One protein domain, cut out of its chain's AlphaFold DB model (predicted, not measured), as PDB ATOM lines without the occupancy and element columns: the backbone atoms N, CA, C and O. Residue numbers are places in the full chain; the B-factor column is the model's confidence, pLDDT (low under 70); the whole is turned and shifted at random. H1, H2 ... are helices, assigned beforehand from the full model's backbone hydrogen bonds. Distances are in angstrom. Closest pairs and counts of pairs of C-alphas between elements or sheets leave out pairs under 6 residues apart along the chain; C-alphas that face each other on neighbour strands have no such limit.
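What this domain is: This is residues 8 to 166 of the 169 residues of an uncharacterized protein of Omnitrophica WOR_2 bacterium SM23_72 (UniProt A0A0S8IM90). Helices surround the very short helix H1, which sits in the middle of the domain; the longest helix, H2, runs along one side, with H7 side by side with its later part and H8 set about at right angles to it. H3 and H6, an opposite-way pair side by side, make one end of the longest axis and the small H9 lies at the other, while residues 12 to 28 form a long link from the middle out to H2. The printed part has 159 residues with ten named helices, H1 to H10 in chain order, and no named strand, an all helix domain. It is compact, with a radius of gyration of the C-alphas of 15.8 A and spans of 44 by 31 by 29 A.

Where its parts are: H2, residues 29 to 49, is 30.5 A long, from C-alpha 29 at (123.552, 188.695, 116.281). H1 is residues 8 to 11, with C-alpha 8 at (143.513, 176.804, 118.868). H3 is residues 52 to 65, 20.1 A; H4 is 68 to 82, 20.3 A; H5 is 87 to 92; H6 is 101 to 110; H7 is 113 to 122. H8 is residues 125 to 139, 21.2 A, and H9 is 141 to 144. H10, residues 148 to 164, is 24.2 A long and ends with C-alpha 164 at (151.086, 174.688, 107.224).

How they stand to each other: H2 and H8 are the hubs, touching three helices each. They touch about perpendicular, at 89 degrees, the closest C-alphas being those of Gly 36 and Asp 125, 4.1 A apart. H2 touches H7 with residues 40 to 48 alone, at a shallow tilt of 9 degrees, opposite ways; the closest C-alphas, of Lys 40 and Ile 120, are 6.0 A apart. H1 touches H2, with the closest C-alphas, of Leu 10 and Ala 43, 6.6 A apart, and only just touches H4, with 3 pairs of C-alphas within 8 A, the closest being those of Ile 11 and Leu 81 at 7.0 A. H8 only just touches H10, with 3 pairs within 8 A, about perpendicular at 87 degrees; the closest C-alphas are those of Leu 136 and Gln 151, 7.5 A apart. H8 and H9 touch only at the corner, and only just, with 3 pairs within 8 A. H3 touches H6 at a shallow tilt of 10 degrees, opposite ways, the closest C-alphas being those of Ile 60 and Ile 105, 5.9 A apart. H5 touches no helix but is near H7. H2, H3, H5, H6, H7, H8 and H10 have every O i to N i+4 pair within hydrogen-bond range, H4 has 9 of 11, and H1 and H9 are too short for such a pair.

The domain as a whole: The C-alphas farthest apart, of Glu 102 and Lys 145, are 44.1 A apart. The printed part has no cut, and the link from H1 to H2 is long. The mean pLDDT of the printed part is 76.5, and residues 8 to 28 and 163 to 166 are under 70.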
ATOM      1  N   LEU A   8     143.222 175.462 119.385       37.97
ATOM      2  CA  LEU A   8     143.513 176.804 118.868       37.97
ATOM      3  C   LEU A   8     143.430 176.918 117.356       37.97
ATOM      4  O   LEU A   8     143.557 178.022 116.850       37.97
ATOM      5  N   ILE A   9     143.174 175.846 116.614       45.25
ATOM      6  CA  ILE A   9     142.900 175.995 115.178       45.25
ATOM      7  C   ILE A   9     141.575 176.744 114.960       45.25
ATOM      8  O   ILE A   9     141.428 177.464 113.978       45.25
ATOM      9  N   LEU A  10     140.658 176.667 115.927       39.44
ATOM     10  CA  LEU A  10     139.391 177.397 115.905       39.44
ATOM     11  C   LEU A  10     139.374 178.660 116.744       39.44
ATOM     12  O   LEU A  10     138.878 179.687 116.297       39.44
ATOM     13  N   ILE A  11     139.980 178.624 117.923       43.44
ATOM     14  CA  ILE A  11     140.076 179.807 118.768       43.44
ATOM     15  C   ILE A  11     141.121 180.804 118.188       43.44
ATOM     16  O   ILE A  11     140.950 182.014 118.306       43.44
ATOM     17  N   LEU A  12     142.150 180.336 117.449       36.94
ATOM     18  CA  LEU A  12     143.075 181.129 116.600       36.94
ATOM     19  C   LEU A  12     142.828 180.962 115.104       36.94
ATOM     20  O   LEU A  12     143.755 181.103 114.301       36.94
ATOM     21  N   ALA A  13     141.579 180.785 114.695       38.06
ATOM     22  CA  ALA A  13     141.236 181.489 113.481       38.06
ATOM     23  C   ALA A  13     141.513 182.983 113.694       38.06
ATOM     24  O   ALA A  13     142.057 183.664 112.825       38.06
ATOM     25  N   ILE A  14     141.190 183.482 114.898       35.81
ATOM     26  CA  ILE A  14     141.268 184.905 115.118       35.81
ATOM     27  C   ILE A  14     141.804 185.396 116.501       35.81
ATOM     28  O   ILE A  14     142.332 186.503 116.611       35.81
ATOM     29  N   GLY A  15     141.897 184.545 117.524       34.84
ATOM     30  CA  GLY A  15     142.421 184.898 118.857       34.84
ATOM     31  C   GLY A  15     143.926 185.185 119.013       34.84
ATOM     32  O   GLY A  15     144.329 185.626 120.087       34.84
ATOM     33  N   VAL A  16     144.791 184.950 118.010       36.19
ATOM     34  CA  VAL A  16     146.281 185.044 118.133       36.19
ATOM     35  C   VAL A  16     146.909 185.930 117.079       36.19
ATOM     36  O   VAL A  16     148.112 185.876 116.840       36.19
ATOM     37  N   CYS A  17     146.132 186.842 116.504       29.61
ATOM     38  CA  CYS A  17     146.781 188.000 115.917       29.61
ATOM     39  C   CYS A  17     147.275 188.965 117.010       29.61
ATOM     40  O   CYS A  17     148.481 189.159 117.046       29.61
ATOM     41  N   PHE A  18     146.496 189.505 117.963       39.34
ATOM     42  CA  PHE A  18     147.083 190.541 118.848       39.34
ATOM     43  C   PHE A  18     146.524 190.601 120.271       39.34
ATOM     44  O   PHE A  18     145.324 190.417 120.508       39.34
ATOM     45  N   GLY A  19     147.439 190.836 121.219       33.00
ATOM     46  CA  GLY A  19     147.127 191.383 122.536       33.00
ATOM     47  C   GLY A  19     146.479 192.754 122.360       33.00
ATOM     48  O   GLY A  19     146.880 193.534 121.505       33.00
ATOM     49  N   GLY A  20     145.399 192.979 123.087       30.89
ATOM     50  CA  GLY A  20     144.529 194.128 122.907       30.89
ATOM     51  C   GLY A  20     143.216 193.785 123.570       30.89
ATOM     52  O   GLY A  20     142.395 193.073 122.988       30.89
ATOM     53  N   TYR A  21     143.142 194.177 124.831       35.47
ATOM     54  CA  TYR A  21     141.945 194.251 125.647       35.47
ATOM     55  C   TYR A  21     140.900 195.180 124.985       35.47
ATOM     56  O   TYR A  21     141.281 196.106 124.274       35.47
ATOM     57  N   VAL A  22     139.624 194.950 125.334       35.66
ATOM     58  CA  VAL A  22     138.530 195.943 125.471       35.66
ATOM     59  C   VAL A  22     137.460 196.101 124.350       35.66
ATOM     60  O   VAL A  22     137.770 196.292 123.180       35.66
ATOM     61  N   PHE A  23     136.200 196.059 124.840       34.72
ATOM     62  CA  PHE A  23     134.849 196.476 124.389       34.72
ATOM     63  C   PHE A  23     134.364 196.205 122.948       34.72
ATOM     64  O   PHE A  23     134.806 196.816 121.979       34.72
ATOM     65  N   ALA A  24     133.328 195.363 122.843       34.59
ATOM     66  CA  ALA A  24     132.522 195.169 121.642       34.59
ATOM     67  C   ALA A  24     131.449 196.269 121.504       34.59
ATOM     68  O   ALA A  24     130.687 196.522 122.435       34.59
ATOM     69  N   GLN A  25     131.371 196.892 120.322       35.41
ATOM     70  CA  GLN A  25     130.205 197.665 119.884       35.41
ATOM     71  C   GLN A  25     129.094 196.722 119.400       35.41
ATOM     72  O   GLN A  25     129.346 195.783 118.639       35.41
ATOM     73  N   GLU A  26     127.859 197.016 119.801       43.62
ATOM     74  CA  GLU A  26     126.638 196.344 119.354       43.62
ATOM     75  C   GLU A  26     126.451 196.447 117.830       43.62
ATOM     76  O   GLU A  26     126.087 197.503 117.315       43.62
ATOM     77  N   LYS A  27     126.624 195.335 117.098       48.34
ATOM     78  CA  LYS A  27     125.978 195.113 115.788       48.34
ATOM     79  C   LYS A  27     125.577 193.646 115.586       48.34
ATOM     80  O   LYS A  27     126.422 192.768 115.462       48.34
ATOM     81  N   THR A  28     124.253 193.458 115.547       54.41
ATOM     82  CA  THR A  28     123.410 192.355 115.034       54.41
ATOM     83  C   THR A  28     123.937 190.914 115.114       54.41
ATOM     84  O   THR A  28     124.672 190.453 114.242       54.41
ATOM     85  N   LYS A  29     123.370 190.149 116.061       73.06
ATOM     86  CA  LYS A  29     123.552 188.695 116.281       73.06
ATOM     87  C   LYS A  29     123.481 187.817 115.014       73.06
ATOM     88  O   LYS A  29     124.054 186.732 114.987       73.06
ATOM     89  N   ALA A  30     122.782 188.259 113.965       83.75
ATOM     90  CA  ALA A  30     122.642 187.510 112.714       83.75
ATOM     91  C   ALA A  30     123.957 187.410 111.921       83.75
ATOM     92  O   ALA A  30     124.289 186.333 111.428       83.75
ATOM     93  N   GLN A  31     124.727 188.500 111.826       84.00
ATOM     94  CA  GLN A  31     126.012 188.485 111.117       84.00
ATOM     95  C   GLN A  31     127.028 187.608 111.853       84.00
ATOM     96  O   GLN A  31     127.756 186.844 111.219       84.00
ATOM     97  N   ASP A  32     127.021 187.660 113.185       88.00
ATOM     98  CA  ASP A  32     127.888 186.830 114.018       88.00
ATOM     99  C   ASP A  32     127.615 185.341 113.797       88.00
ATOM    100  O   ASP A  32     128.548 184.566 113.603       88.00
ATOM    101  N   LYS A  33     126.336 184.953 113.715       88.75
ATOM    102  CA  LYS A  33     125.929 183.579 113.399       88.75
ATOM    103  C   LYS A  33     126.422 183.121 112.024       88.75
ATOM    104  O   LYS A  33     126.879 181.986 111.888       88.75
ATOM    105  N   ILE A  34     126.345 183.981 111.005       89.00
ATOM    106  CA  ILE A  34     126.835 183.665 109.651       89.00
ATOM    107  C   ILE A  34     128.345 183.419 109.684       89.00
ATOM    108  O   ILE A  34     128.807 182.381 109.209       89.00
ATOM    109  N   ILE A  35     129.102 184.338 110.290       86.06
ATOM    110  CA  ILE A  35     130.560 184.224 110.425       86.06
ATOM    111  C   ILE A  35     130.920 182.955 111.208       86.06
ATOM    112  O   ILE A  35     131.715 182.144 110.733       86.06
ATOM    113  N   GLY A  36     130.294 182.743 112.367       85.38
ATOM    114  CA  GLY A  36     130.494 181.561 113.203       85.38
ATOM    115  C   GLY A  36     130.259 180.263 112.434       85.38
ATOM    116  O   GLY A  36     131.133 179.398 112.399       85.38
ATOM    117  N   THR A  37     129.134 180.166 111.722       87.88
ATOM    118  CA  THR A  37     128.786 178.990 110.908       87.88
ATOM    119  C   THR A  37     129.825 178.723 109.817       87.88
ATOM    120  O   THR A  37     130.266 177.582 109.658       87.88
ATOM    121  N   MET A  38     130.263 179.759 109.093       88.00
ATOM    122  CA  MET A  38     131.280 179.621 108.043       88.00
ATOM    123  C   MET A  38     132.603 179.094 108.607       88.00
ATOM    124  O   MET A  38     133.141 178.112 108.097       88.00
ATOM    125  N   PHE A  39     133.109 179.691 109.688       85.56
ATOM    126  CA  PHE A  39     134.385 179.279 110.281       85.56
ATOM    127  C   PHE A  39     134.323 177.900 110.935       85.56
ATOM    128  O   PHE A  39     135.276 177.129 110.805       85.56
ATOM    129  N   LYS A  40     133.205 177.540 111.574       86.69
ATOM    130  CA  LYS A  40     132.983 176.176 112.076       86.69
ATOM    131  C   LYS A  40     133.000 175.158 110.936       86.69
ATOM    132  O   LYS A  40     133.658 174.126 111.054       86.69
ATOM    133  N   GLY A  41     132.337 175.464 109.818       85.88
ATOM    134  CA  GLY A  41     132.343 174.626 108.617       85.88
ATOM    135  C   GLY A  41     133.745 174.443 108.031       85.88
ATOM    136  O   GLY A  41     134.185 173.312 107.823       85.88
ATOM    137  N   LEU A  42     134.481 175.541 107.844       86.19
ATOM    138  CA  LEU A  42     135.860 175.526 107.344       86.19
ATOM    139  C   LEU A  42     136.796 174.718 108.253       86.19
ATOM    140  O   LEU A  42     137.581 173.897 107.778       86.19
ATOM    141  N   ALA A  43     136.676 174.892 109.566       83.06
ATOM    142  CA  ALA A  43     137.470 174.149 110.531       83.06
ATOM    143  C   ALA A  43     137.150 172.647 110.531       83.06
ATOM    144  O   ALA A  43     138.066 171.823 110.546       83.06
ATOM    145  N   LYS A  44     135.867 172.269 110.456       86.31
ATOM    146  CA  LYS A  44     135.455 170.864 110.322       86.31
ATOM    147  C   LYS A  44     135.998 170.238 109.042       86.31
ATOM    148  O   LYS A  44     136.531 169.129 109.101       86.31
ATOM    149  N   ALA A  45     135.920 170.958 107.922       86.56
ATOM    150  CA  ALA A  45     136.463 170.522 106.639       86.56
ATOM    151  C   ALA A  45     137.984 170.316 106.711       86.56
ATOM    152  O   ALA A  45     138.479 169.275 106.287       86.56
ATOM    153  N   TYR A  46     138.717 171.246 107.332       84.94
ATOM    154  CA  TYR A  46     140.155 171.101 107.568       84.94
ATOM    155  C   TYR A  46     140.478 169.835 108.373       84.94
ATOM    156  O   TYR A  46     141.314 169.035 107.963       84.94
ATOM    157  N   ILE A  47     139.792 169.609 109.494       86.56
ATOM    158  CA  ILE A  47     140.003 168.417 110.332       86.56
ATOM    159  C   ILE A  47     139.604 167.127 109.599       86.56
ATOM    160  O   ILE A  47     140.221 166.082 109.810       86.56
ATOM    161  N   ALA A  48     138.603 167.180 108.714       88.12
ATOM    162  CA  ALA A  48     138.206 166.033 107.905       88.12
ATOM    163  C   ALA A  48     139.352 165.570 106.992       88.12
ATOM    164  O   ALA A  48     139.669 164.379 106.996       88.12
ATOM    165  N   ILE A  49     140.002 166.507 106.292       85.56
ATOM    166  CA  ILE A  49     141.070 166.224 105.316       85.56
ATOM    167  C   ILE A  49     142.469 166.100 105.933       85.56
ATOM    168  O   ILE A  49     143.393 165.636 105.271       85.56
ATOM    169  N   THR A  50     142.652 166.534 107.182       81.88
ATOM    170  CA  THR A  50     143.958 166.506 107.851       81.88
ATOM    171  C   THR A  50     144.267 165.117 108.410       81.88
ATOM    172  O   THR A  50     143.406 164.461 109.007       81.88
ATOM    173  N   ASP A  51     145.527 164.702 108.270       87.12
ATOM    174  CA  ASP A  51     146.110 163.597 109.031       87.12
ATOM    175  C   ASP A  51     146.201 164.004 110.510       87.12
ATOM    176  O   ASP A  51     147.050 164.810 110.913       87.12
ATOM    177  N   LEU A  52     145.261 163.489 111.303       83.50
ATOM    178  CA  LEU A  52     145.114 163.867 112.701       83.50
ATOM    179  C   LEU A  52     146.303 163.394 113.545       83.50
ATOM    180  O   LEU A  52     146.709 164.120 114.451       83.50
ATOM    181  N   ASP A  53     146.891 162.241 113.243       87.19
ATOM    182  CA  ASP A  53     148.006 161.701 114.021       87.19
ATOM    183  C   ASP A  53     149.274 162.513 113.776       87.19
ATOM    184  O   ASP A  53     149.957 162.918 114.723       87.19
ATOM    185  N   LYS A  54     149.531 162.874 112.514       85.44
ATOM    186  CA  LYS A  54     150.601 163.818 112.175       85.44
ATOM    187  C   LYS A  54     150.379 165.177 112.840       85.44
ATOM    188  O   LYS A  54     151.319 165.759 113.385       85.44
ATOM    189  N   LEU A  55     149.143 165.683 112.830       80.19
ATOM    190  CA  LEU A  55     148.809 166.949 113.479       80.19
ATOM    191  C   LEU A  55     149.052 166.886 114.992       80.19
ATOM    192  O   LEU A  55     149.685 167.789 115.531       80.19
ATOM    193  N   LYS A  56     148.596 165.831 115.675       80.50
ATOM    194  CA  LYS A  56     148.840 165.607 117.108       80.50
ATOM    195  C   LYS A  56     150.331 165.585 117.412       80.50
ATOM    196  O   LYS A  56     150.788 166.369 118.241       80.50
ATOM    197  N   LYS A  57     151.093 164.753 116.696       84.19
ATOM    198  CA  LYS A  57     152.535 164.574 116.904       84.19
ATOM    199  C   LYS A  57     153.294 165.893 116.799       84.19
ATOM    200  O   LYS A  57     153.984 166.267 117.740       84.19
ATOM    201  N   ASN A  58     153.106 166.631 115.705       77.75
ATOM    202  CA  ASN A  58     153.793 167.909 115.479       77.75
ATOM    203  C   ASN A  58     153.515 168.925 116.592       77.75
ATOM    204  O   ASN A  58     154.306 169.827 116.865       77.75
ATOM    205  N   LYS A  59     152.348 168.811 117.221       74.88
ATOM    206  CA  LYS A  59     151.900 169.754 118.230       74.88
ATOM    207  C   LYS A  59     152.328 169.355 119.622       74.88
ATOM    208  O   LYS A  59     152.658 170.252 120.383       74.88
ATOM    209  N   ILE A  60     152.379 168.060 119.915       80.12
ATOM    210  CA  ILE A  60     153.020 167.510 121.111       80.12
ATOM    211  C   ILE A  60     154.518 167.829 121.094       80.12
ATOM    212  O   ILE A  60     155.068 168.286 122.089       80.12
ATOM    213  N   GLU A  61     155.178 167.641 119.949       83.62
ATOM    214  CA  GLU A  61     156.591 167.981 119.794       83.62
ATOM    215  C   GLU A  61     156.820 169.450 120.090       83.62
ATOM    216  O   GLU A  61     157.688 169.801 120.891       83.62
ATOM    217  N   GLU A  62     156.010 170.310 119.476       77.00
ATOM    218  CA  GLU A  62     156.143 171.699 119.804       77.00
ATOM    219  C   GLU A  62     155.846 171.900 121.285       77.00
ATOM    220  O   GLU A  62     156.685 172.528 121.914       77.00
ATOM    221  N   LEU A  63     154.795 171.258 121.833       78.56
ATOM    222  CA  LEU A  63     154.414 171.225 123.253       78.56
ATOM    223  C   LEU A  63     155.574 170.944 124.221       78.56
ATOM    224  O   LEU A  63     155.592 171.386 125.366       78.56
ATOM    225  N   ASN A  64     156.585 170.233 123.757       84.88
ATOM    226  CA  ASN A  64     157.758 169.923 124.553       84.88
ATOM    227  C   ASN A  64     158.847 171.006 124.455       84.88
ATOM    228  O   ASN A  64     159.580 171.230 125.416       84.88
ATOM    229  N   GLN A  65     158.915 171.738 123.341       86.31
ATOM    230  CA  GLN A  65     159.960 172.723 123.026       86.31
ATOM    231  C   GLN A  65     159.710 174.147 123.568       86.31
ATOM    232  O   GLN A  65     160.605 174.988 123.499       86.31
ATOM    233  N   MET A  66     158.523 174.483 124.082       81.00
ATOM    234  CA  MET A  66     158.257 175.842 124.605       81.00
ATOM    235  C   MET A  66     158.504 175.948 126.098       81.00
ATOM    236  O   MET A  66     158.184 175.048 126.877       81.00
ATOM    237  N   SER A  67     158.975 177.128 126.490       88.06
ATOM    238  CA  SER A  67     159.119 177.505 127.887       88.06
ATOM    239  C   SER A  67     157.772 177.555 128.614       88.06
ATOM    240  O   SER A  67     156.728 177.884 128.044       88.06
ATOM    241  N   MET A  68     157.793 177.283 129.917       88.94
ATOM    242  CA  MET A  68     156.579 177.338 130.735       88.94
ATOM    243  C   MET A  68     155.934 178.728 130.771       88.94
ATOM    244  O   MET A  68     154.712 178.825 130.849       88.94
ATOM    245  N   GLU A  69     156.725 179.795 130.668       89.38
ATOM    246  CA  GLU A  69     156.223 181.169 130.581       89.38
ATOM    247  C   GLU A  69     155.355 181.375 129.332       89.38
ATOM    248  O   GLU A  69     154.202 181.803 129.422       89.38
ATOM    249  N   ILE A  70     155.871 180.983 128.163       84.12
ATOM    250  CA  ILE A  70     155.140 181.109 126.902       84.12
ATOM    251  C   ILE A  70     153.917 180.181 126.904       84.12
ATOM    252  O   ILE A  70     152.872 180.555 126.362       84.12
ATOM    253  N   TYR A  71     154.017 178.997 127.519       83.81
ATOM    254  CA  TYR A  71     152.880 178.095 127.681       83.81
ATOM    255  C   TYR A  71     151.755 178.760 128.480       83.81
ATOM    256  O   TYR A  71     150.644 178.878 127.962       83.81
ATOM    257  N   LYS A  72     152.047 179.268 129.686       86.88
ATOM    258  CA  LYS A  72     151.057 179.931 130.552       86.88
ATOM    259  C   LYS A  72     150.385 181.109 129.849       86.88
ATOM    260  O   LYS A  72     149.161 181.201 129.851       86.88
ATOM    261  N   TYR A  73     151.173 181.958 129.184       83.81
ATOM    262  CA  TYR A  73     150.655 183.101 128.425       83.81
ATOM    263  C   TYR A  73     149.684 182.691 127.309       83.81
ATOM    264  O   TYR A  73     148.688 183.363 127.048       83.81
ATOM    265  N   ARG A  74     149.975 181.598 126.598       78.19
ATOM    266  CA  ARG A  74     149.106 181.120 125.514       78.19
ATOM    267  C   ARG A  74     147.867 180.434 126.049       78.19
ATOM    268  O   ARG A  74     146.787 180.640 125.501       78.19
ATOM    269  N   TYR A  75     148.045 179.622 127.084       79.81
ATOM    270  CA  TYR A  75     146.972 178.860 127.689       79.81
ATOM    271  C   TYR A  75     145.904 179.771 128.299       79.81
ATOM    272  O   TYR A  75     144.726 179.564 128.029       79.81
ATOM    273  N   SER A  76     146.289 180.838 129.005       83.25
ATOM    274  CA  SER A  76     145.314 181.782 129.576       83.25
ATOM    275  C   SER A  76     144.383 182.377 128.515       83.25
ATOM    276  O   SER A  76     143.177 182.461 128.716       83.25
ATOM    277  N   ARG A  77     144.905 182.696 127.327       78.56
ATOM    278  CA  ARG A  77     144.098 183.223 126.213       78.56
ATOM    279  C   ARG A  77     143.113 182.204 125.649       78.56
ATOM    280  O   ARG A  77     142.056 182.592 125.172       78.56
ATOM    281  N   ILE A  78     143.464 180.921 125.665       75.88
ATOM    282  CA  ILE A  78     142.539 179.842 125.290       75.88
ATOM    283  C   ILE A  78     141.462 179.691 126.335       75.88
ATOM    284  O   ILE A  78     140.294 179.566 125.986       75.88
ATOM    285  N   TYR A  79     141.872 179.689 127.599       81.25
ATOM    286  CA  TYR A  79     140.967 179.530 128.713       81.25
ATOM    287  C   TYR A  79     139.898 180.622 128.698       81.25
ATOM    288  O   TYR A  79     138.724 180.296 128.784       81.25
ATOM    289  N   GLU A  80     140.260 181.878 128.426       80.44
ATOM    290  CA  GLU A  80     139.286 182.967 128.256       80.44
ATOM    291  C   GLU A  80     138.217 182.695 127.190       80.44
ATOM    292  O   GLU A  80     137.102 183.192 127.293       80.44
ATOM    293  N   LEU A  81     138.545 181.902 126.171       73.88
ATOM    294  CA  LEU A  81     137.659 181.585 125.049       73.88
ATOM    295  C   LEU A  81     136.886 180.274 125.282       73.88
ATOM    296  O   LEU A  81     135.880 180.025 124.619       73.88
ATOM    297  N   ALA A  82     137.343 179.455 126.232       74.12
ATOM    298  CA  ALA A  82     136.758 178.172 126.605       74.12
ATOM    299  C   ALA A  82     136.053 178.185 127.974       74.12
ATOM    300  O   ALA A  82     135.348 177.233 128.296       74.12
ATOM    301  N   LYS A  83     136.213 179.233 128.792       80.81
ATOM    302  CA  LYS A  83     135.644 179.317 130.150       80.81
ATOM    303  C   LYS A  83     134.116 179.227 130.152       80.81
ATOM    304  O   LYS A  83     133.539 178.618 131.055       80.81
ATOM    305  N   ASP A  84     133.496 179.732 129.088       79.38
ATOM    306  CA  ASP A  84     132.047 179.740 128.884       79.38
ATOM    307  C   ASP A  84     131.542 178.499 128.124       79.38
ATOM    308  O   ASP A  84     130.365 178.413 127.773       79.38
ATOM    309  N   TRP A  85     132.412 177.520 127.838       77.94
ATOM    310  CA  TRP A  85     131.974 176.243 127.272       77.94
ATOM    311  C   TRP A  85     131.110 175.460 128.269       77.94
ATOM    312  O   TRP A  85     131.277 175.622 129.482       77.94
ATOM    313  N   PRO A  86     130.239 174.555 127.776       81.75
ATOM    314  CA  PRO A  86     129.493 173.635 128.623       81.75
ATOM    315  C   PRO A  86     130.398 172.923 129.633       81.75
ATOM    316  O   PRO A  86     131.458 172.403 129.269       81.75
ATOM    317  N   ASP A  87     129.958 172.849 130.890       85.06
ATOM    318  CA  ASP A  87     130.729 172.212 131.965       85.06
ATOM    319  C   ASP A  87     131.067 170.756 131.645       85.06
ATOM    320  O   ASP A  87     132.155 170.290 131.964       85.06
ATOM    321  N   THR A  88     130.189 170.053 130.928       82.12
ATOM    322  CA  THR A  88     130.449 168.695 130.435       82.12
ATOM    323  C   THR A  88     131.710 168.626 129.572       82.12
ATOM    324  O   THR A  88     132.545 167.752 129.785       82.12
ATOM    325  N   LEU A  89     131.905 169.570 128.648       76.31
ATOM    326  CA  LEU A  89     133.105 169.625 127.811       76.31
ATOM    327  C   LEU A  89     134.327 170.041 128.627       76.31
ATOM    328  O   LEU A  89     135.370 169.394 128.532       76.31
ATOM    329  N   LYS A  90     134.209 171.067 129.475       81.62
ATOM    330  CA  LYS A  90     135.324 171.486 130.339       81.62
ATOM    331  C   LYS A  90     135.791 170.344 131.241       81.62
ATOM    332  O   LYS A  90     136.990 170.104 131.329       81.62
ATOM    333  N   ASN A  91     134.868 169.584 131.823       81.44
ATOM    334  CA  ASN A  91     135.175 168.450 132.691       81.44
ATOM    335  C   ASN A  91     135.780 167.275 131.911       81.44
ATOM    336  O   ASN A  91     136.810 166.743 132.325       81.44
ATOM    337  N   ASN A  92     135.209 166.921 130.754       76.06
ATOM    338  CA  ASN A  92     135.703 165.822 129.914       76.06
ATOM    339  C   ASN A  92     137.151 166.033 129.449       76.06
ATOM    340  O   ASN A  92     137.899 165.067 129.317       76.06
ATOM    341  N   TYR A  93     137.553 167.288 129.229       71.88
ATOM    342  CA  TYR A  93     138.907 167.645 128.797       71.88
ATOM    343  C   TYR A  93     139.737 168.318 129.893       71.88
ATOM    344  O   TYR A  93     140.816 168.834 129.614       71.88
ATOM    345  N   LYS A  94     139.252 168.339 131.139       79.12
ATOM    346  CA  LYS A  94     139.919 168.984 132.283       79.12
ATOM    347  C   LYS A  94     140.390 170.417 131.972       79.12
ATOM    348  O   LYS A  94     141.481 170.823 132.375       79.12
ATOM    349  N   ILE A  95     139.581 171.176 131.227       81.62
ATOM    350  CA  ILE A  95     139.832 172.585 130.912       81.62
ATOM    351  C   ILE A  95     139.642 173.398 132.188       81.62
ATOM    352  O   ILE A  95     138.523 173.664 132.613       81.62
ATOM    353  N   THR A  96     140.753 173.782 132.805       87.44
ATOM    354  CA  THR A  96     140.788 174.602 134.023       87.44
ATOM    355  C   THR A  96     141.716 175.783 133.803       87.44
ATOM    356  O   THR A  96     142.598 175.704 132.958       87.44
ATOM    357  N   GLU A  97     141.599 176.860 134.571       88.69
ATOM    358  CA  GLU A  97     142.498 178.018 134.445       88.69
ATOM    359  C   GLU A  97     143.991 177.652 134.607       88.69
ATOM    360  O   GLU A  97     144.874 178.287 134.032       88.69
ATOM    361  N   GLN A  98     144.274 176.578 135.346       90.12
ATOM    362  CA  GLN A  98     145.613 176.182 135.781       90.12
ATOM    363  C   GLN A  98     146.119 174.906 135.088       90.12
ATOM    364  O   GLN A  98     147.032 174.255 135.597       90.12
ATOM    365  N   MET A  99     145.553 174.538 133.931       83.50
ATOM    366  CA  MET A  99     145.960 173.326 133.211       83.50
ATOM    367  C   MET A  99     147.466 173.309 132.938       83.50
ATOM    368  O   MET A  99     148.029 174.227 132.328       83.50
ATOM    369  N   THR A 100     148.124 172.224 133.332       87.56
ATOM    370  CA  THR A 100     149.555 172.036 133.100       87.56
ATOM    371  C   THR A 100     149.842 171.651 131.652       87.56
ATOM    372  O   THR A 100     148.994 171.126 130.930       87.56
ATOM    373  N   ARG A 101     151.086 171.871 131.224       86.06
ATOM    374  CA  ARG A 101     151.555 171.483 129.889       86.06
ATOM    375  C   ARG A 101     151.400 169.985 129.625       86.06
ATOM    376  O   ARG A 101     151.016 169.594 128.532       86.06
ATOM    377  N   GLU A 102     151.661 169.169 130.639       88.38
ATOM    378  CA  GLU A 102     151.496 167.716 130.589       88.38
ATOM    379  C   GLU A 102     150.025 167.320 130.421       88.38
ATOM    380  O   GLU A 102     149.694 166.511 129.561       88.38
ATOM    381  N   GLN A 103     149.115 167.958 131.163       84.56
ATOM    382  CA  GLN A 103     147.677 167.752 130.976       84.56
ATOM    383  C   GLN A 103     147.234 168.140 129.559       84.56
ATOM    384  O   GLN A 103     146.468 167.407 128.938       84.56
ATOM    385  N   ALA A 104     147.749 169.249 129.017       84.56
ATOM    386  CA  ALA A 104     147.467 169.661 127.645       84.56
ATOM    387  C   ALA A 104     147.974 168.643 126.606       84.56
ATOM    388  O   ALA A 104     147.256 168.356 125.647       84.56
ATOM    389  N   ILE A 105     149.167 168.073 126.804       83.12
ATOM    390  CA  ILE A 105     149.715 166.997 125.960       83.12
ATOM    391  C   ILE A 105     148.806 165.766 126.008       83.12
ATOM    392  O   ILE A 105     148.335 165.330 124.961       83.12
ATOM    393  N   ASN A 106     148.464 165.281 127.203       82.62
ATOM    394  CA  ASN A 106     147.601 164.106 127.382       82.62
ATOM    395  C   ASN A 106     146.207 164.314 126.754       82.62
ATOM    396  O   ASN A 106     145.615 163.410 126.155       82.62
ATOM    397  N   ASN A 107     145.675 165.533 126.843       81.69
ATOM    398  CA  ASN A 107     144.426 165.905 126.184       81.69
ATOM    399  C   ASN A 107     144.546 165.862 124.657       81.69
ATOM    400  O   ASN A 107     143.631 165.394 123.982       81.69
ATOM    401  N   ILE A 108     145.669 166.325 124.100       83.31
ATOM    402  CA  ILE A 108     145.916 166.251 122.658       83.31
ATOM    403  C   ILE A 108     146.069 164.805 122.218       83.31
ATOM    404  O   ILE A 108     145.470 164.442 121.218       83.31
ATOM    405  N   GLU A 109     146.795 163.968 122.951       83.44
ATOM    406  CA  GLU A 109     146.968 162.547 122.626       83.44
ATOM    407  C   GLU A 109     145.639 161.784 122.601       83.44
ATOM    408  O   GLU A 109     145.417 160.950 121.722       83.44
ATOM    409  N   SER A 110     144.717 162.119 123.503       81.94
ATOM    410  CA  SER A 110     143.439 161.413 123.675       81.94
ATOM    411  C   SER A 110     142.277 161.935 122.814       81.94
ATOM    412  O   SER A 110     141.179 161.360 122.846       81.94
ATOM    413  N   VAL A 111     142.475 163.015 122.047       80.25
ATOM    414  CA  VAL A 111     141.414 163.601 121.213       80.25
ATOM    415  C   VAL A 111     141.242 162.834 119.895       80.25
ATOM    416  O   VAL A 111     142.216 162.483 119.233       80.25
ATOM    417  N   ASP A 112     140.005 162.590 119.484       84.12
ATOM    418  CA  ASP A 112     139.651 162.038 118.172       84.12
ATOM    419  C   ASP A 112     138.888 163.091 117.350       84.12
ATOM    420  O   ASP A 112     138.512 164.141 117.870       84.12
ATOM    421  N   LYS A 113     138.628 162.837 116.061       85.00
ATOM    422  CA  LYS A 113     137.921 163.807 115.202       85.00
ATOM    423  C   LYS A 113     136.548 164.214 115.754       85.00
ATOM    424  O   LYS A 113     136.174 165.378 115.616       85.00
ATOM    425  N   LYS A 114     135.815 163.298 116.400       87.44
ATOM    426  CA  LYS A 114     134.488 163.577 116.967       87.44
ATOM    427  C   LYS A 114     134.595 164.592 118.103       87.44
ATOM    428  O   LYS A 114     133.906 165.606 118.081       87.44
ATOM    429  N   LYS A 115     135.516 164.364 119.032       81.56
ATOM    430  CA  LYS A 115     135.815 165.272 120.145       81.56
ATOM    431  C   LYS A 115     136.231 166.657 119.655       81.56
ATOM    432  O   LYS A 115     135.826 167.670 120.217       81.56
ATOM    433  N   ILE A 116     136.996 166.718 118.563       81.94
ATOM    434  CA  ILE A 116     137.351 167.991 117.926       81.94
ATOM    435  C   ILE A 116     136.095 168.697 117.421       81.94
ATOM    436  O   ILE A 116     135.920 169.876 117.702       81.94
ATOM    437  N   TYR A 117     135.203 167.997 116.721       84.00
ATOM    438  CA  TYR A 117     133.951 168.579 116.234       84.00
ATOM    439  C   TYR A 117     133.052 169.087 117.363       84.00
ATOM    440  O   TYR A 117     132.477 170.164 117.226       84.00
ATOM    441  N   GLU A 118     132.997 168.388 118.495       83.56
ATOM    442  CA  GLU A 118     132.278 168.857 119.685       83.56
ATOM    443  C   GLU A 118     132.846 170.188 120.206       83.56
ATOM    444  O   GLU A 118     132.086 171.117 120.476       83.56
ATOM    445  N   MET A 119     134.176 170.330 120.274       80.31
ATOM    446  CA  MET A 119     134.822 171.599 120.649       80.31
ATOM    447  C   MET A 119     134.541 172.718 119.630       80.31
ATOM    448  O   MET A 119     134.350 173.876 120.010       80.31
ATOM    449  N   ILE A 120     134.501 172.381 118.334       83.44
ATOM    450  CA  ILE A 120     134.141 173.326 117.268       83.44
ATOM    451  C   ILE A 120     132.743 173.882 117.498       83.44
ATOM    452  O   ILE A 120     132.546 175.097 117.478       83.44
ATOM    453  N   ASP A 121     131.781 172.993 117.717       84.62
ATOM    454  CA  ASP A 121     130.376 173.364 117.835       84.62
ATOM    455  C   ASP A 121     130.084 174.135 119.119       84.62
ATOM    456  O   ASP A 121     129.291 175.079 119.093       84.62
ATOM    457  N   ALA A 122     130.779 173.794 120.205       82.56
ATOM    458  CA  ALA A 122     130.662 174.465 121.494       82.56
ATOM    459  C   ALA A 122     131.221 175.894 121.510       82.56
ATOM    460  O   ALA A 122     130.864 176.686 122.381       82.56
ATOM    461  N   THR A 123     132.090 176.246 120.560       76.62
ATOM    462  CA  THR A 123     132.629 177.606 120.480       76.62
ATOM    463  C   THR A 123     131.518 178.581 120.076       76.62
ATOM    464  O   THR A 123     130.831 178.371 119.077       76.62
ATOM    465  N   SER A 124     131.334 179.665 120.832       82.31
ATOM    466  CA  SER A 124     130.295 180.666 120.551       82.31
ATOM    467  C   SER A 124     130.516 181.364 119.203       82.31
ATOM    468  O   SER A 124     131.622 181.813 118.898       82.31
ATOM    469  N   ASP A 125     129.448 181.509 118.413       82.00
ATOM    470  CA  ASP A 125     129.489 182.244 117.142       82.00
ATOM    471  C   ASP A 125     129.895 183.708 117.355       82.00
ATOM    472  O   ASP A 125     130.654 184.258 116.560       82.00
ATOM    473  N   THR A 126     129.454 184.319 118.459       83.06
ATOM    474  CA  THR A 126     129.840 185.682 118.843       83.06
ATOM    475  C   THR A 126     131.334 185.775 119.106       83.06
ATOM    476  O   THR A 126     131.983 186.668 118.575       83.06
ATOM    477  N   VAL A 127     131.910 184.811 119.831       79.81
ATOM    478  CA  VAL A 127     133.358 184.776 120.085       79.81
ATOM    479  C   VAL A 127     134.136 184.668 118.772       79.81
ATOM    480  O   VAL A 127     135.119 185.378 118.569       79.81
ATOM    481  N   ILE A 128     133.681 183.826 117.840       79.94
ATOM    482  CA  ILE A 128     134.294 183.723 116.511       79.94
ATOM    483  C   ILE A 128     134.170 185.061 115.768       79.94
ATOM    484  O   ILE A 128     135.153 185.569 115.237       79.94
ATOM    485  N   ALA A 129     132.989 185.670 115.747       83.75
ATOM    486  CA  ALA A 129     132.748 186.907 115.016       83.75
ATOM    487  C   ALA A 129     133.509 188.116 115.581       83.75
ATOM    488  O   ALA A 129     134.043 188.917 114.814       83.75
ATOM    489  N   GLU A 130     133.597 188.247 116.904       81.69
ATOM    490  CA  GLU A 130     134.370 189.291 117.583       81.69
ATOM    491  C   GLU A 130     135.831 189.230 117.195       81.69
ATOM    492  O   GLU A 130     136.438 190.238 116.816       81.69
ATOM    493  N   GLN A 131     136.386 188.024 117.253       77.94
ATOM    494  CA  GLN A 131     137.749 187.842 116.846       77.94
ATOM    495  C   GLN A 131     137.843 188.202 115.352       77.94
ATOM    496  O   GLN A 131     138.629 189.083 115.011       77.94
ATOM    497  N   PHE A 132     137.010 187.649 114.461       82.06
ATOM    498  CA  PHE A 132     137.022 187.964 113.019       82.06
ATOM    499  C   PHE A 132     137.058 189.470 112.733       82.06
ATOM    500  O   PHE A 132     137.932 189.940 112.002       82.06
ATOM    501  N   LYS A 133     136.193 190.246 113.390       83.00
ATOM    502  CA  LYS A 133     136.174 191.713 113.296       83.00
ATOM    503  C   LYS A 133     137.495 192.330 113.771       83.00
ATOM    504  O   LYS A 133     138.033 193.212 113.105       83.00
ATOM    505  N   LYS A 134     138.071 191.838 114.873       79.88
ATOM    506  CA  LYS A 134     139.389 192.269 115.372       79.88
ATOM    507  C   LYS A 134     140.501 192.062 114.342       79.88
ATOM    508  O   LYS A 134     141.360 192.929 114.205       79.88
ATOM    509  N   PHE A 135     140.480 190.952 113.605       79.50
ATOM    510  CA  PHE A 135     141.436 190.718 112.520       79.50
ATOM    511  C   PHE A 135     141.252 191.710 111.374       79.50
ATOM    512  O   PHE A 135     142.220 192.310 110.917       79.50
ATOM    513  N   LEU A 136     140.013 191.942 110.937       80.06
ATOM    514  CA  LEU A 136     139.743 192.912 109.874       80.06
ATOM    515  C   LEU A 136     140.139 194.338 110.269       80.06
ATOM    516  O   LEU A 136     140.623 195.097 109.434       80.06
ATOM    517  N   ASN A 137     139.995 194.692 111.547       82.56
ATOM    518  CA  ASN A 137     140.469 195.971 112.074       82.56
ATOM    519  C   ASN A 137     141.989 196.136 111.952       82.56
ATOM    520  O   ASN A 137     142.462 197.255 111.781       82.56
ATOM    521  N   GLN A 138     142.751 195.042 111.995       79.38
ATOM    522  CA  GLN A 138     144.212 195.064 111.861       79.38
ATOM    523  C   GLN A 138     144.679 195.084 110.406       79.38
ATOM    524  O   GLN A 138     145.721 195.661 110.117       79.38
ATOM    525  N   GLU A 139     143.917 194.485 109.489       77.12
ATOM    526  CA  GLU A 139     144.226 194.511 108.050       77.12
ATOM    527  C   GLU A 139     143.895 195.868 107.391       77.12
ATOM    528  O   GLU A 139     144.289 196.111 106.251       77.12
ATOM    529  N   GLY A 140     143.199 196.763 108.100       81.44
ATOM    530  CA  GLY A 140     142.903 198.127 107.660       81.44
ATOM    531  C   GLY A 140     141.552 198.295 106.954       81.44
ATOM    532  O   GLY A 140     140.841 197.338 106.644       81.44
ATOM    533  N   GLN A 141     141.183 199.556 106.699       83.06
ATOM    534  CA  GLN A 141     139.846 199.932 106.213       83.06
ATOM    535  C   GLN A 141     139.494 199.334 104.844       83.06
ATOM    536  O   GLN A 141     138.341 198.985 104.608       83.06
ATOM    537  N   GLU A 142     140.473 199.157 103.955       84.00
ATOM    538  CA  GLU A 142     140.246 198.561 102.631       84.00
ATOM    539  C   GLU A 142     139.774 197.106 102.712       84.00
ATOM    540  O   GLU A 142     138.973 196.662 101.893       84.00
ATOM    541  N   MET A 143     140.212 196.361 103.730       84.25
ATOM    542  CA  MET A 143     139.747 194.995 103.952       84.25
ATOM    543  C   MET A 143     138.295 194.971 104.458       84.25
ATOM    544  O   MET A 143     137.525 194.088 104.089       84.25
ATOM    545  N   GLN A 144     137.887 195.973 105.240       82.62
ATOM    546  CA  GLN A 144     136.523 196.085 105.773       82.62
ATOM    547  C   GLN A 144     135.482 196.443 104.706       82.62
ATOM    548  O   GLN A 144     134.309 196.115 104.867       82.62
ATOM    549  N   LYS A 145     135.904 197.090 103.612       86.31
ATOM    550  CA  LYS A 145     135.032 197.456 102.482       86.31
ATOM    551  C   LYS A 145     134.716 196.285 101.545       86.31
ATOM    552  O   LYS A 145     133.815 196.404 100.720       86.31
ATOM    553  N   ARG A 146     135.453 195.172 101.636       89.62
ATOM    554  CA  ARG A 146     135.250 194.001 100.764       89.62
ATOM    555  C   ARG A 146     133.999 193.218 101.136       89.62
ATOM    556  O   ARG A 146     133.475 193.367 102.239       89.62
ATOM    557  N   SER A 147     133.558 192.331 100.248       91.00
ATOM    558  CA  SER A 147     132.459 191.414 100.554       91.00
ATOM    559  C   SER A 147     132.812 190.481 101.722       91.00
ATOM    560  O   SER A 147     133.980 190.160 101.960       91.00
ATOM    561  N   LEU A 148     131.796 189.991 102.440       87.50
ATOM    562  CA  LEU A 148     132.001 189.048 103.545       87.50
ATOM    563  C   LEU A 148     132.752 187.785 103.088       87.50
ATOM    564  O   LEU A 148     133.613 187.296 103.811       87.50
ATOM    565  N   GLY A 149     132.469 187.288 101.880       88.12
ATOM    566  CA  GLY A 149     133.162 186.128 101.316       88.12
ATOM    567  C   GLY A 149     134.665 186.364 101.149       88.12
ATOM    568  O   GLY A 149     135.465 185.529 101.560       88.12
ATOM    569  N   GLU A 150     135.063 187.529 100.631       89.94
ATOM    570  CA  GLU A 150     136.478 187.903 100.494       89.94
ATOM    571  C   GLU A 150     137.163 188.105 101.850       89.94
ATOM    572  O   GLU A 150     138.331 187.751 102.016       89.94
ATOM    573  N   GLN A 151     136.446 188.659 102.832       87.38
ATOM    574  CA  GLN A 151     136.948 188.805 104.198       87.38
ATOM    575  C   GLN A 151     137.195 187.444 104.859       87.38
ATOM    576  O   GLN A 151     138.260 187.221 105.439       87.38
ATOM    577  N   VAL A 152     136.240 186.518 104.735       87.44
ATOM    578  CA  VAL A 152     136.358 185.149 105.253       87.44
ATOM    579  C   VAL A 152     137.495 184.400 104.560       87.44
ATOM    580  O   VAL A 152     138.336 183.830 105.253       87.44
ATOM    581  N   ASP A 153     137.581 184.447 103.228       86.50
ATOM    582  CA  ASP A 153     138.662 183.804 102.466       86.50
ATOM    583  C   ASP A 153     140.045 184.328 102.881       86.50
ATOM    584  O   ASP A 153     140.964 183.546 103.135       86.50
ATOM    585  N   ARG A 154     140.193 185.651 103.032       85.88
ATOM    586  CA  ARG A 154     141.448 186.272 103.472       85.88
ATOM    587  C   ARG A 154     141.880 185.770 104.847       85.88
ATOM    588  O   ARG A 154     143.038 185.381 105.021       85.88
ATOM    589  N   VAL A 155     140.965 185.791 105.813       84.06
ATOM    590  CA  VAL A 155     141.227 185.320 107.177       84.06
ATOM    591  C   VAL A 155     141.570 183.829 107.145       84.06
ATOM    592  O   VAL A 155     142.584 183.419 107.706       84.06
ATOM    593  N   TRP A 156     140.791 183.022 106.421       84.44
ATOM    594  CA  TRP A 156     141.007 181.582 106.299       84.44
ATOM    595  C   TRP A 156     142.369 181.227 105.698       84.44
ATOM    596  O   TRP A 156     143.107 180.427 106.273       84.44
ATOM    597  N   LYS A 157     142.774 181.882 104.607       84.56
ATOM    598  CA  LYS A 157     144.108 181.701 104.012       84.56
ATOM    599  C   LYS A 157     145.223 182.011 105.007       84.56
ATOM    600  O   LYS A 157     146.181 181.249 105.111       84.56
ATOM    601  N   LYS A 158     145.084 183.080 105.797       80.25
ATOM    602  CA  LYS A 158     146.067 183.438 106.831       80.25
ATOM    603  C   LYS A 158     146.152 182.410 107.953       80.25
ATOM    604  O   LYS A 158     147.239 182.179 108.489       80.25
ATOM    605  N   ILE A 159     145.035 181.775 108.285       77.88
ATOM    606  CA  ILE A 159     144.997 180.663 109.234       77.88
ATOM    607  C   ILE A 159     145.750 179.472 108.644       77.88
ATOM    608  O   ILE A 159     146.707 179.005 109.260       77.88
ATOM    609  N   LEU A 160     145.405 179.048 107.426       74.19
ATOM    610  CA  LEU A 160     146.065 177.930 106.744       74.19
ATOM    611  C   LEU A 160     147.579 178.141 106.591       74.19
ATOM    612  O   LEU A 160     148.350 177.224 106.864       74.19
ATOM    613  N   GLU A 161     148.035 179.347 106.239       77.38
ATOM    614  CA  GLU A 161     149.466 179.690 106.178       77.38
ATOM    615  C   GLU A 161     150.182 179.415 107.512       77.38
ATOM    616  O   GLU A 161     151.297 178.884 107.536       77.38
ATOM    617  N   LYS A 162     149.548 179.760 108.639       72.50
ATOM    618  CA  LYS A 162     150.100 179.522 109.982       72.50
ATOM    619  C   LYS A 162     150.069 178.040 110.362       72.50
ATOM    620  O   LYS A 162     151.006 177.575 111.014       72.50
ATOM    621  N   LEU A 163     149.037 177.305 109.949       68.19
ATOM    622  CA  LEU A 163     148.926 175.862 110.180       68.19
ATOM    623  C   LEU A 163     149.968 175.080 109.374       68.19
ATOM    624  O   LEU A 163     150.680 174.258 109.941       68.19
ATOM    625  N   ASN A 164     150.156 175.407 108.097       64.50
ATOM    626  CA  ASN A 164     151.086 174.688 107.224       64.50
ATOM    627  C   ASN A 164     152.557 174.962 107.576       64.50
ATOM    628  O   ASN A 164     153.384 174.052 107.586       64.50
ATOM    629  N   LYS A 165     152.900 176.189 108.000       61.78
ATOM    630  CA  LYS A 165     154.228 176.483 108.583       61.78
ATOM    631  C   LYS A 165     154.518 175.682 109.862       61.78
ATOM    632  O   LYS A 165     155.669 175.594 110.293       61.78
ATOM    633  N   SER A 166     153.487 175.132 110.500       49.78
ATOM    634  CA  SER A 166     153.595 174.273 111.676       49.78
ATOM    635  C   SER A 166     153.720 172.783 111.336       49.78
ATOM    636  O   SER A 166     154.022 172.025 112.252       49.78
TER     637      SER A 166